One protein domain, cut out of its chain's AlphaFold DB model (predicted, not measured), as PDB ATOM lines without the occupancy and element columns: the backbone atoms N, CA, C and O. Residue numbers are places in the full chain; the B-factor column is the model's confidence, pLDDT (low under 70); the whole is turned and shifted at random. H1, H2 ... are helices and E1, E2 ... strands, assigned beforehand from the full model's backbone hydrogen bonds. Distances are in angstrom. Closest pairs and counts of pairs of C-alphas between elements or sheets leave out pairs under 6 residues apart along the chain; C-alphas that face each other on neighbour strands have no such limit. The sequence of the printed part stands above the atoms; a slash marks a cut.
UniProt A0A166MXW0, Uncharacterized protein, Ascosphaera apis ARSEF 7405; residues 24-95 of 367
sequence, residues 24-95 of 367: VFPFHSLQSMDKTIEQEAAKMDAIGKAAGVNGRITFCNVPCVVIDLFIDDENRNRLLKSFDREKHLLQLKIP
ATOM      1  N   VAL A  24     308.011 246.778 425.404       96.19
ATOM      2  CA  VAL A  24     306.956 247.751 425.721       96.19
ATOM      3  C   VAL A  24     307.571 249.124 425.977       96.19
ATOM      4  O   VAL A  24     308.447 249.260 426.829       96.19
ATOM      5  N   PHE A  25     307.086 250.146 425.272       97.56
ATOM      6  CA  PHE A  25     307.549 251.527 425.396       97.56
ATOM      7  C   PHE A  25     306.379 252.485 425.664       97.56
ATOM      8  O   PHE A  25     305.340 252.383 425.016       97.56
ATOM      9  N   PRO A  26     306.522 253.463 426.569       97.75
ATOM     10  CA  PRO A  26     305.536 254.528 426.716       97.75
ATOM     11  C   PRO A  26     305.561 255.489 425.520       97.75
ATOM     12  O   PRO A  26     306.620 255.956 425.089       97.75
ATOM     13  N   PHE A  27     304.380 255.825 425.006       97.94
ATOM     14  CA  PHE A  27     304.219 256.868 424.005       97.94
ATOM     15  C   PHE A  27     304.401 258.256 424.630       97.94
ATOM     16  O   PHE A  27     303.757 258.598 425.618       97.94
ATOM     17  N   HIS A  28     305.261 259.067 424.013       97.25
ATOM     18  CA  HIS A  28     305.482 260.468 424.392       97.25
ATOM     19  C   HIS A  28     305.125 261.423 423.248       97.25
ATOM     20  O   HIS A  28     304.480 262.447 423.454       97.25
ATOM     21  N   SER A  29     305.557 261.093 422.030       97.62
ATOM     22  CA  SER A  29     305.277 261.841 420.805       97.62
ATOM     23  C   SER A  29     305.501 260.947 419.583       97.62
ATOM     24  O   SER A  29     306.200 259.933 419.677       97.62
ATOM     25  N   LEU A  30     304.966 261.342 418.421       96.19
ATOM     26  CA  LEU A  30     305.230 260.652 417.148       96.19
ATOM     27  C   LEU A  30     306.732 260.595 416.835       96.19
ATOM     28  O   LEU A  30     307.243 259.537 416.498       96.19
ATOM     29  N   GLN A  31     307.458 261.700 417.037       96.56
ATOM     30  CA  GLN A  31     308.901 261.758 416.785       96.56
ATOM     31  C   GLN A  31     309.690 260.790 417.680       96.56
ATOM     32  O   GLN A  31     310.624 260.137 417.216       96.56
ATOM     33  N   SER A  32     309.329 260.689 418.965       97.00
ATOM     34  CA  SER A  32     309.971 259.734 419.873       97.00
ATOM     35  C   SER A  32     309.668 258.294 419.468       97.00
ATOM     36  O   SER A  32     310.562 257.458 419.522       97.00
ATOM     37  N   MET A  33     308.426 258.011 419.070       96.12
ATOM     38  CA  MET A  33     308.007 256.689 418.615       96.12
ATOM     39  C   MET A  33     308.745 256.272 417.338       96.12
ATOM     40  O   MET A  33     309.312 255.184 417.310       96.12
ATOM     41  N   ASP A  34     308.811 257.146 416.329       94.94
ATOM     42  CA  ASP A  34     309.520 256.889 415.070       94.94
ATOM     43  C   ASP A  34     311.019 256.612 415.342       94.94
ATOM     44  O   ASP A  34     311.563 255.611 414.874       94.94
ATOM     45  N   LYS A  35     311.660 257.396 416.223       96.25
ATOM     46  CA  LYS A  35     313.049 257.152 416.660       96.25
ATOM     47  C   LYS A  35     313.223 255.799 417.359       96.25
ATOM     48  O   LYS A  35     314.222 255.119 417.133       96.25
ATOM     49  N   THR A  36     312.285 255.401 418.220       96.06
ATOM     50  CA  THR A  36     312.318 254.084 418.877       96.06
ATOM     51  C   THR A  36     312.180 252.960 417.853       96.06
ATOM     52  O   THR A  36     312.945 252.001 417.916       96.06
ATOM     53  N   ILE A  37     311.266 253.088 416.887       93.12
ATOM     54  CA  ILE A  37     311.090 252.106 415.808       93.12
ATOM     55  C   ILE A  37     312.400 251.931 415.030       93.12
ATOM     56  O   ILE A  37     312.846 250.801 414.854       93.12
ATOM     57  N   GLU A  38     313.052 253.024 414.625       92.69
ATOM     58  CA  GLU A  38     314.334 252.983 413.906       92.69
ATOM     59  C   GLU A  38     315.452 252.324 414.726       92.69
ATOM     60  O   GLU A  38     316.206 251.496 414.211       92.69
ATOM     61  N   GLN A  39     315.559 252.661 416.015       94.12
ATOM     62  CA  GLN A  39     316.570 252.093 416.907       94.12
ATOM     63  C   GLN A  39     316.381 250.591 417.108       94.12
ATOM     64  O   GLN A  39     317.349 249.832 417.036       94.12
ATOM     65  N   GLU A  40     315.149 250.154 417.355       92.38
ATOM     66  CA  GLU A  40     314.842 248.739 417.522       92.38
ATOM     67  C   GLU A  40     314.975 247.977 416.203       92.38
ATOM     68  O   GLU A  40     315.521 246.877 416.202       92.38
ATOM     69  N   ALA A  41     314.598 248.565 415.064       88.56
ATOM     70  CA  ALA A  41     314.853 247.972 413.754       88.56
ATOM     71  C   ALA A  41     316.358 247.780 413.501       88.56
ATOM     72  O   ALA A  41     316.780 246.691 413.117       88.56
ATOM     73  N   ALA A  42     317.190 248.779 413.813       89.19
ATOM     74  CA  ALA A  42     318.644 248.677 413.678       89.19
ATOM     75  C   ALA A  42     319.255 247.605 414.601       89.19
ATOM     76  O   ALA A  42     320.146 246.858 414.186       89.19
ATOM     77  N   LYS A  43     318.765 247.484 415.844       88.69
ATOM     78  CA  LYS A  43     319.166 246.406 416.766       88.69
ATOM     79  C   LYS A  43     318.753 245.040 416.227       88.69
ATOM     80  O   LYS A  43     319.563 244.116 416.227       88.69
ATOM     81  N   MET A  44     317.518 244.918 415.745       83.75
ATOM     82  CA  MET A  44     316.999 243.683 415.161       83.75
ATOM     83  C   MET A  44     317.739 243.308 413.883       83.75
ATOM     84  O   MET A  44     317.944 242.127 413.657       83.75
ATOM     85  N   ASP A  45     318.219 244.257 413.083       81.38
ATOM     86  CA  ASP A  45     319.083 243.962 411.936       81.38
ATOM     87  C   ASP A  45     320.480 243.498 412.363       81.38
ATOM     88  O   ASP A  45     321.040 242.572 411.762       81.38
ATOM     89  N   ALA A  46     321.040 244.086 413.424       81.81
ATOM     90  CA  ALA A  46     322.319 243.659 413.987       81.81
ATOM     91  C   ALA A  46     322.244 242.230 414.559       81.81
ATOM     92  O   ALA A  46     323.146 241.427 414.320       81.81
ATOM     93  N   ILE A  47     321.149 241.896 415.252       78.06
ATOM     94  CA  ILE A  47     320.876 240.557 415.806       78.06
ATOM     95  C   ILE A  47     320.443 239.581 414.699       78.06
ATOM     96  O   ILE A  47     320.856 238.423 414.653       78.06
ATOM     97  N   GLY A  48     319.600 240.054 413.786       59.97
ATOM     98  CA  GLY A  48     318.892 239.300 412.756       59.97
ATOM     99  C   GLY A  48     319.791 238.749 411.658       59.97
ATOM    100  O   GLY A  48     319.403 237.772 411.018       59.97
ATOM    101  N   LYS A  49     321.021 239.267 411.509       56.72
ATOM    102  CA  LYS A  49     322.084 238.575 410.759       56.72
ATOM    103  C   LYS A  49     322.335 237.147 411.263       56.72
ATOM    104  O   LYS A  49     322.799 236.328 410.482       56.72
ATOM    105  N   ALA A  50     322.019 236.836 412.522       52.31
ATOM    106  CA  ALA A  50     322.282 235.526 413.113       52.31
ATOM    107  C   ALA A  50     321.043 234.622 413.268       52.31
ATOM    108  O   ALA A  50     321.211 233.406 413.330       52.31
ATOM    109  N   ALA A  51     319.817 235.164 413.360       57.12
ATOM    110  CA  ALA A  51     318.695 234.385 413.912       57.12
ATOM    111  C   ALA A  51     317.324 234.503 413.221       57.12
ATOM    112  O   ALA A  51     316.428 233.756 413.608       57.12
ATOM    113  N   GLY A  52     317.128 235.388 412.230       61.47
ATOM    114  CA  GLY A  52     315.827 235.519 411.548       61.47
ATOM    115  C   GLY A  52     314.663 235.731 412.527       61.47
ATOM    116  O   GLY A  52     313.699 234.981 412.513       61.47
ATOM    117  N   VAL A  53     314.785 236.681 413.455       66.94
ATOM    118  CA  VAL A  53     313.745 236.957 414.457       66.94
ATOM    119  C   VAL A  53     312.918 238.144 413.975       66.94
ATOM    120  O   VAL A  53     313.474 239.201 413.685       66.94
ATOM    121  N   ASN A  54     311.598 237.979 413.900       72.88
ATOM    122  CA  ASN A  54     310.683 239.100 413.701       72.88
ATOM    123  C   ASN A  54     310.548 239.875 415.013       72.88
ATOM    124  O   ASN A  54     310.166 239.307 416.037       72.88
ATOM    125  N   GLY A  55     310.855 241.170 414.976       84.62
ATOM    126  CA  GLY A  55     310.698 242.043 416.132       84.62
ATOM    127  C   GLY A  55     309.239 242.457 416.314       84.62
ATOM    128  O   GLY A  55     308.521 242.696 415.341       84.62
ATOM    129  N   ARG A  56     308.801 242.583 417.569       90.50
ATOM    130  CA  ARG A  56     307.526 243.212 417.928       90.50
ATOM    131  C   ARG A  56     307.788 244.318 418.940       90.50
ATOM    132  O   ARG A  56     308.451 244.090 419.951       90.50
ATOM    133  N   ILE A  57     307.238 245.493 418.665       94.69
ATOM    134  CA  ILE A  57     307.262 246.640 419.570       94.69
ATOM    135  C   ILE A  57     305.831 246.918 419.996       94.69
ATOM    136  O   ILE A  57     304.932 246.943 419.162       94.69
ATOM    137  N   THR A  58     305.614 247.145 421.283       96.69
ATOM    138  CA  THR A  58     304.330 247.607 421.806       96.69
ATOM    139  C   THR A  58     304.512 248.994 422.390       96.69
ATOM    140  O   THR A  58     305.359 249.196 423.254       96.69
ATOM    141  N   PHE A  59     303.708 249.948 421.944       97.75
ATOM    142  CA  PHE A  59     303.586 251.246 422.584       97.75
ATOM    143  C   PHE A  59     302.364 251.257 423.501       97.75
ATOM    144  O   PHE A  59     301.296 250.787 423.107       97.75
ATOM    145  N   CYS A  60     302.518 251.786 424.713       97.88
ATOM    146  CA  CYS A  60     301.425 252.024 425.657       97.88
ATOM    147  C   CYS A  60     301.151 253.522 425.836       97.88
ATOM    148  O   CYS A  60     301.989 254.358 425.495       97.88
ATOM    149  N   ASN A  61     299.976 253.863 426.376       97.19
ATOM    150  CA  ASN A  61     299.487 255.242 426.509       97.19
ATOM    151  C   ASN A  61     299.397 255.984 425.163       97.19
ATOM    152  O   ASN A  61     299.597 257.196 425.095       97.19
ATOM    153  N   VAL A  62     299.120 255.256 424.078       96.94
ATOM    154  CA  VAL A  62     298.988 255.821 422.731       96.94
ATOM    155  C   VAL A  62     297.617 256.503 422.595       96.94
ATOM    156  O   VAL A  62     296.586 255.840 422.755       96.94
ATOM    157  N   PRO A  63     297.553 257.811 422.283       96.31
ATOM    158  CA  PRO A  63     296.286 258.491 422.031       96.31
ATOM    159  C   PRO A  63     295.526 257.853 420.862       96.31
ATOM    160  O   PRO A  63     296.137 257.505 419.853       96.31
ATOM    161  N   CYS A  64     294.193 257.765 420.941       92.81
ATOM    162  CA  CYS A  64     293.380 257.151 419.879       92.81
ATOM    163  C   CYS A  64     293.611 257.798 418.506       92.81
ATOM    164  O   CYS A  64     293.759 257.083 417.527       92.81
ATOM    165  N   VAL A  65     293.778 259.125 418.451       93.00
ATOM    166  CA  VAL A  65     294.099 259.848 417.203       93.00
ATOM    167  C   VAL A  65     295.406 259.376 416.550       93.00
ATOM    168  O   VAL A  65     295.541 259.408 415.332       93.00
ATOM    169  N   VAL A  66     296.375 258.908 417.344       95.31
ATOM    170  CA  VAL A  66     297.628 258.336 416.832       95.31
ATOM    171  C   VAL A  66     297.412 256.902 416.349       95.31
ATOM    172  O   VAL A  66     297.985 256.520 415.334       95.31
ATOM    173  N   ILE A  67     296.580 256.115 417.036       93.12
ATOM    174  CA  ILE A  67     296.184 254.778 416.567       93.12
ATOM    175  C   ILE A  67     295.466 254.894 415.215       93.12
ATOM    176  O   ILE A  67     295.829 254.194 414.273       93.12
ATOM    177  N   ASP A  68     294.512 255.817 415.101       90.00
ATOM    178  CA  ASP A  68     293.752 256.064 413.873       90.00
ATOM    179  C   ASP A  68     294.671 256.512 412.727       90.00
ATOM    180  O   ASP A  68     294.563 255.999 411.619       90.00
ATOM    181  N   LEU A  69     295.678 257.348 413.014       92.00
ATOM    182  CA  LEU A  69     296.711 257.705 412.036       92.00
ATOM    183  C   LEU A  69     297.451 256.474 411.480       92.00
ATOM    184  O   LEU A  69     297.741 256.431 410.290       92.00
ATOM    185  N   PHE A  70     297.775 255.478 412.310       91.81
ATOM    186  CA  PHE A  70     298.432 254.245 411.847       91.81
ATOM    187  C   PHE A  70     297.499 253.328 411.059       91.81
ATOM    188  O   PHE A  70     297.970 252.558 410.224       91.81
ATOM    189  N   ILE A  71     296.201 253.384 411.347       87.44
ATOM    190  CA  ILE A  71     295.183 252.631 410.623       87.44
ATOM    191  C   ILE A  71     294.991 253.226 409.222       87.44
ATOM    192  O   ILE A  71     295.021 252.480 408.243       87.44
ATOM    193  N   ASP A  72     294.855 254.549 409.127       86.56
ATOM    194  CA  ASP A  72     294.493 255.244 407.889       86.56
ATOM    195  C   ASP A  72     295.690 255.502 406.949       86.56
ATOM    196  O   ASP A  72     295.515 255.594 405.733       86.56
ATOM    197  N   ASP A  73     296.915 255.608 407.478       88.06
ATOM    198  CA  ASP A  73     298.131 255.816 406.681       88.06
ATOM    199  C   ASP A  73     298.666 254.486 406.124       88.06
ATOM    200  O   ASP A  73     299.185 253.648 406.862       88.06
ATOM    201  N   GLU A  74     298.604 254.303 404.800       83.56
ATOM    202  CA  GLU A  74     299.056 253.074 404.127       83.56
ATOM    203  C   GLU A  74     300.519 252.695 404.412       83.56
ATOM    204  O   GLU A  74     300.859 251.509 404.398       83.56
ATOM    205  N   ASN A  75     301.406 253.667 404.651       86.38
ATOM    206  CA  ASN A  75     302.813 253.389 404.930       86.38
ATOM    207  C   ASN A  75     302.999 252.911 406.371       86.38
ATOM    208  O   ASN A  75     303.721 251.940 406.603       86.38
ATOM    209  N   ARG A  76     302.336 253.559 407.336       88.25
ATOM    210  CA  ARG A  76     302.391 253.174 408.756       88.25
ATOM    211  C   ARG A  76     301.634 251.877 409.022       88.25
ATOM    212  O   ARG A  76     302.093 251.059 409.821       88.25
ATOM    213  N   ASN A  77     300.539 251.644 408.306       86.56
ATOM    214  CA  ASN A  77     299.718 250.449 408.443       86.56
ATOM    215  C   ASN A  77     300.514 249.164 408.140       86.56
ATOM    216  O   ASN A  77     300.361 248.157 408.824       86.56
ATOM    217  N   ARG A  78     301.482 249.213 407.214       86.00
ATOM    218  CA  ARG A  78     302.379 248.071 406.934       86.00
ATOM    219  C   ARG A  78     303.153 247.583 408.159       86.00
ATOM    220  O   ARG A  78     303.480 246.399 408.232       86.00
ATOM    221  N   LEU A  79     303.447 248.476 409.102       89.88
ATOM    222  CA  LEU A  79     304.118 248.149 410.360       89.88
ATOM    223  C   LEU A  79     303.132 247.772 411.461       89.88
ATOM    224  O   LEU A  79     303.540 247.212 412.470       89.88
ATOM    225  N   LEU A  80     301.848 248.072 411.313       92.00
ATOM    226  CA  LEU A  80     300.848 247.793 412.330       92.00
ATOM    227  C   LEU A  80     300.544 246.287 412.366       92.00
ATOM    228  O   LEU A  80     300.286 245.652 411.344       92.00
ATOM    229  N   LYS A  81     300.605 245.690 413.562       91.19
ATOM    230  CA  LYS A  81     300.204 244.294 413.806       91.19
ATOM    231  C   LYS A  81     298.861 244.224 414.515       91.19
ATOM    232  O   LYS A  81     298.000 243.449 414.104       91.19
ATOM    233  N   SER A  82     298.687 245.003 415.579       91.69
ATOM    234  CA  SER A  82     297.432 245.091 416.329       91.69
ATOM    235  C   SER A  82     297.319 246.416 417.084       91.69
ATOM    236  O   SER A  82     298.308 247.131 417.249       91.69
ATOM    237  N   PHE A  83     296.117 246.756 417.534       93.06
ATOM    238  CA  PHE A  83     295.858 247.925 418.369       93.06
ATOM    239  C   PHE A  83     294.715 247.661 419.351       93.06
ATOM    240  O   PHE A  83     293.842 246.835 419.091       93.06
ATOM    241  N   ASP A  84     294.714 248.396 420.459       92.88
ATOM    242  CA  ASP A  84     293.658 248.422 421.472       92.88
ATOM    243  C   ASP A  84     293.449 249.886 421.912       92.88
ATOM    244  O   ASP A  84     294.224 250.424 422.700       92.88
ATOM    245  N   ARG A  85     292.440 250.559 421.352       91.81
ATOM    246  CA  ARG A  85     292.033 251.936 421.670       91.81
ATOM    247  C   ARG A  85     291.611 252.084 423.133       91.81
ATOM    248  O   ARG A  85     291.933 253.100 423.734       91.81
ATOM    249  N   GLU A  86     290.929 251.090 423.708       91.69
ATOM    250  CA  GLU A  86     290.495 251.128 425.115       91.69
ATOM    251  C   GLU A  86     291.686 251.051 426.071       91.69
ATOM    252  O   GLU A  86     291.745 251.777 427.062       91.69
ATOM    253  N   LYS A  87     292.661 250.192 425.762       94.75
ATOM    254  CA  LYS A  87     293.884 250.053 426.564       94.75
ATOM    255  C   LYS A  87     295.002 251.006 426.146       94.75
ATOM    256  O   LYS A  87     296.080 250.956 426.735       94.75
ATOM    257  N   HIS A  88     294.773 251.853 425.143       95.31
ATOM    258  CA  HIS A  88     295.781 252.745 424.571       95.31
ATOM    259  C   HIS A  88     297.070 252.011 424.154       95.31
ATOM    260  O   HIS A  88     298.183 252.473 424.429       95.31
ATOM    261  N   LEU A  89     296.921 250.846 423.512       96.31
ATOM    262  CA  LEU A  89     298.023 250.010 423.034       96.31
ATOM    263  C   LEU A  89     298.118 250.031 421.508       96.31
ATOM    264  O   LEU A  89     297.119 249.882 420.805       96.31
ATOM    265  N   LEU A  90     299.343 250.134 420.999       95.88
ATOM    266  CA  LEU A  90     299.667 250.002 419.580       95.88
ATOM    267  C   LEU A  90     300.813 249.004 419.428       95.88
ATOM    268  O   LEU A  90     301.905 249.235 419.942       95.88
ATOM    269  N   GLN A  91     300.585 247.899 418.727       95.25
ATOM    270  CA  GLN A  91     301.605 246.887 418.485       95.25
ATOM    271  C   GLN A  91     302.080 246.949 417.037       95.25
ATOM    272  O   GLN A  91     301.302 246.755 416.101       95.25
ATOM    273  N   LEU A  92     303.380 247.154 416.860       94.12
ATOM    274  CA  LEU A  92     304.041 247.213 415.568       94.12
ATOM    275  C   LEU A  92     304.900 245.966 415.343       94.12
ATOM    276  O   LEU A  92     305.544 245.453 416.264       94.12
ATOM    277  N   LYS A  93     304.922 245.484 414.103       91.31
ATOM    278  CA  LYS A  93     305.857 244.473 413.611       91.31
ATOM    279  C   LYS A  93     307.068 245.161 412.984       91.31
ATOM    280  O   LYS A  93     306.927 246.123 412.236       91.31
ATOM    281  N   ILE A  94     308.252 244.624 413.266       89.25
ATOM    282  CA  ILE A  94     309.481 244.893 412.520       89.25
ATOM    283  C   ILE A  94     309.734 243.637 411.683       89.25
ATOM    284  O   ILE A  94     310.343 242.682 412.184       89.25
ATOM    285  N   PRO A  95     309.185 243.569 410.458       85.94
ATOM    286  CA  PRO A  95     309.347 242.386 409.637       85.94
ATOM    287  C   PRO A  95     310.804 242.272 409.188       85.94
ATOM    288  O   PRO A  95     311.447 243.254 408.819       85.94
TER     289      PRO A  95
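AT A GLANCE: This is residues 24 to 95 of the 367 residues of an uncharacterized protein of Ascosphaera apis ARSEF 7405 (UniProt A0A166MXW0). A twisted sheet of four strands has the long helix H1 along one face and the shorter H2 slantwise over the E3 side of that face, two layers with the other face bare. Residues 46 to 51 of H1 stick out, and the small H3 makes a corner with H2. The printed part has 72 residues in the order E1 H1 E2 H2 H3 E3 E4; the mixed sheet runs E1 E2 E4 E3, and the class is mixed, helices and strands. It is compact, radius of gyration of the C-alphas 12.2 A, with an elongated outline of 37 by 22 by 19 A.

IN THESE COORDINATES: E1, residues 24 to 26, begins at C-alpha 24 (306.956, 247.751, 425.721). E2 is residues 55 to 60, 16.6 A; E4, residues 89 to 94, 16.4 A, ends at C-alpha 94 (309.481, 244.893, 412.520); E3 is residues 80 to 84. H1, residues 30 to 51, is 29.7 A long, with a kink of 33 degrees near residue 45; H2 is residues 64 to 72 and H3 residues 74 to 77.

HOW THE PARTS SIT: E1 and E2 are parallel (N 25 and O 58, 2.8 A). E2 and E4 are antiparallel (N 57 and O 92, 2.9 A), as are E4 and E3, a hairpin (N 91 and O 82, 2.8 A). H1 lies over E2, height over the sheet 7.6 A, at 16 degrees on the local plane; the closest C-alphas are those of Met 44 and Gly 55, 6.6 A. On the same face H2 lies over E3, height 9.7 A, only just slantwise at 33 degrees on the local plane; C-alphas Phe 70 and Leu 80 are closest, 6.9 A. H2 and H3 touch only at the corner, C-alphas Phe 70 and Arg 76 at 5.1 A. E1, H1, E2 form a strand-helix-strand unit, two parallel neighbour strands with a helix between, and E2, H2 H3, E3 a split one, with E4 between; both crossovers are right-handed. In H2 every O i to N i+4 pair is within hydrogen-bond range, in H1 16 of 18; H3 is too short for one.

THE WHOLE: The farthest C-alphas, Ala 50 and Val 65, are 37.5 A apart. The printed part has no cut and no long link. Mean pLDDT is 89.1; residues 48 to 53 are under 70.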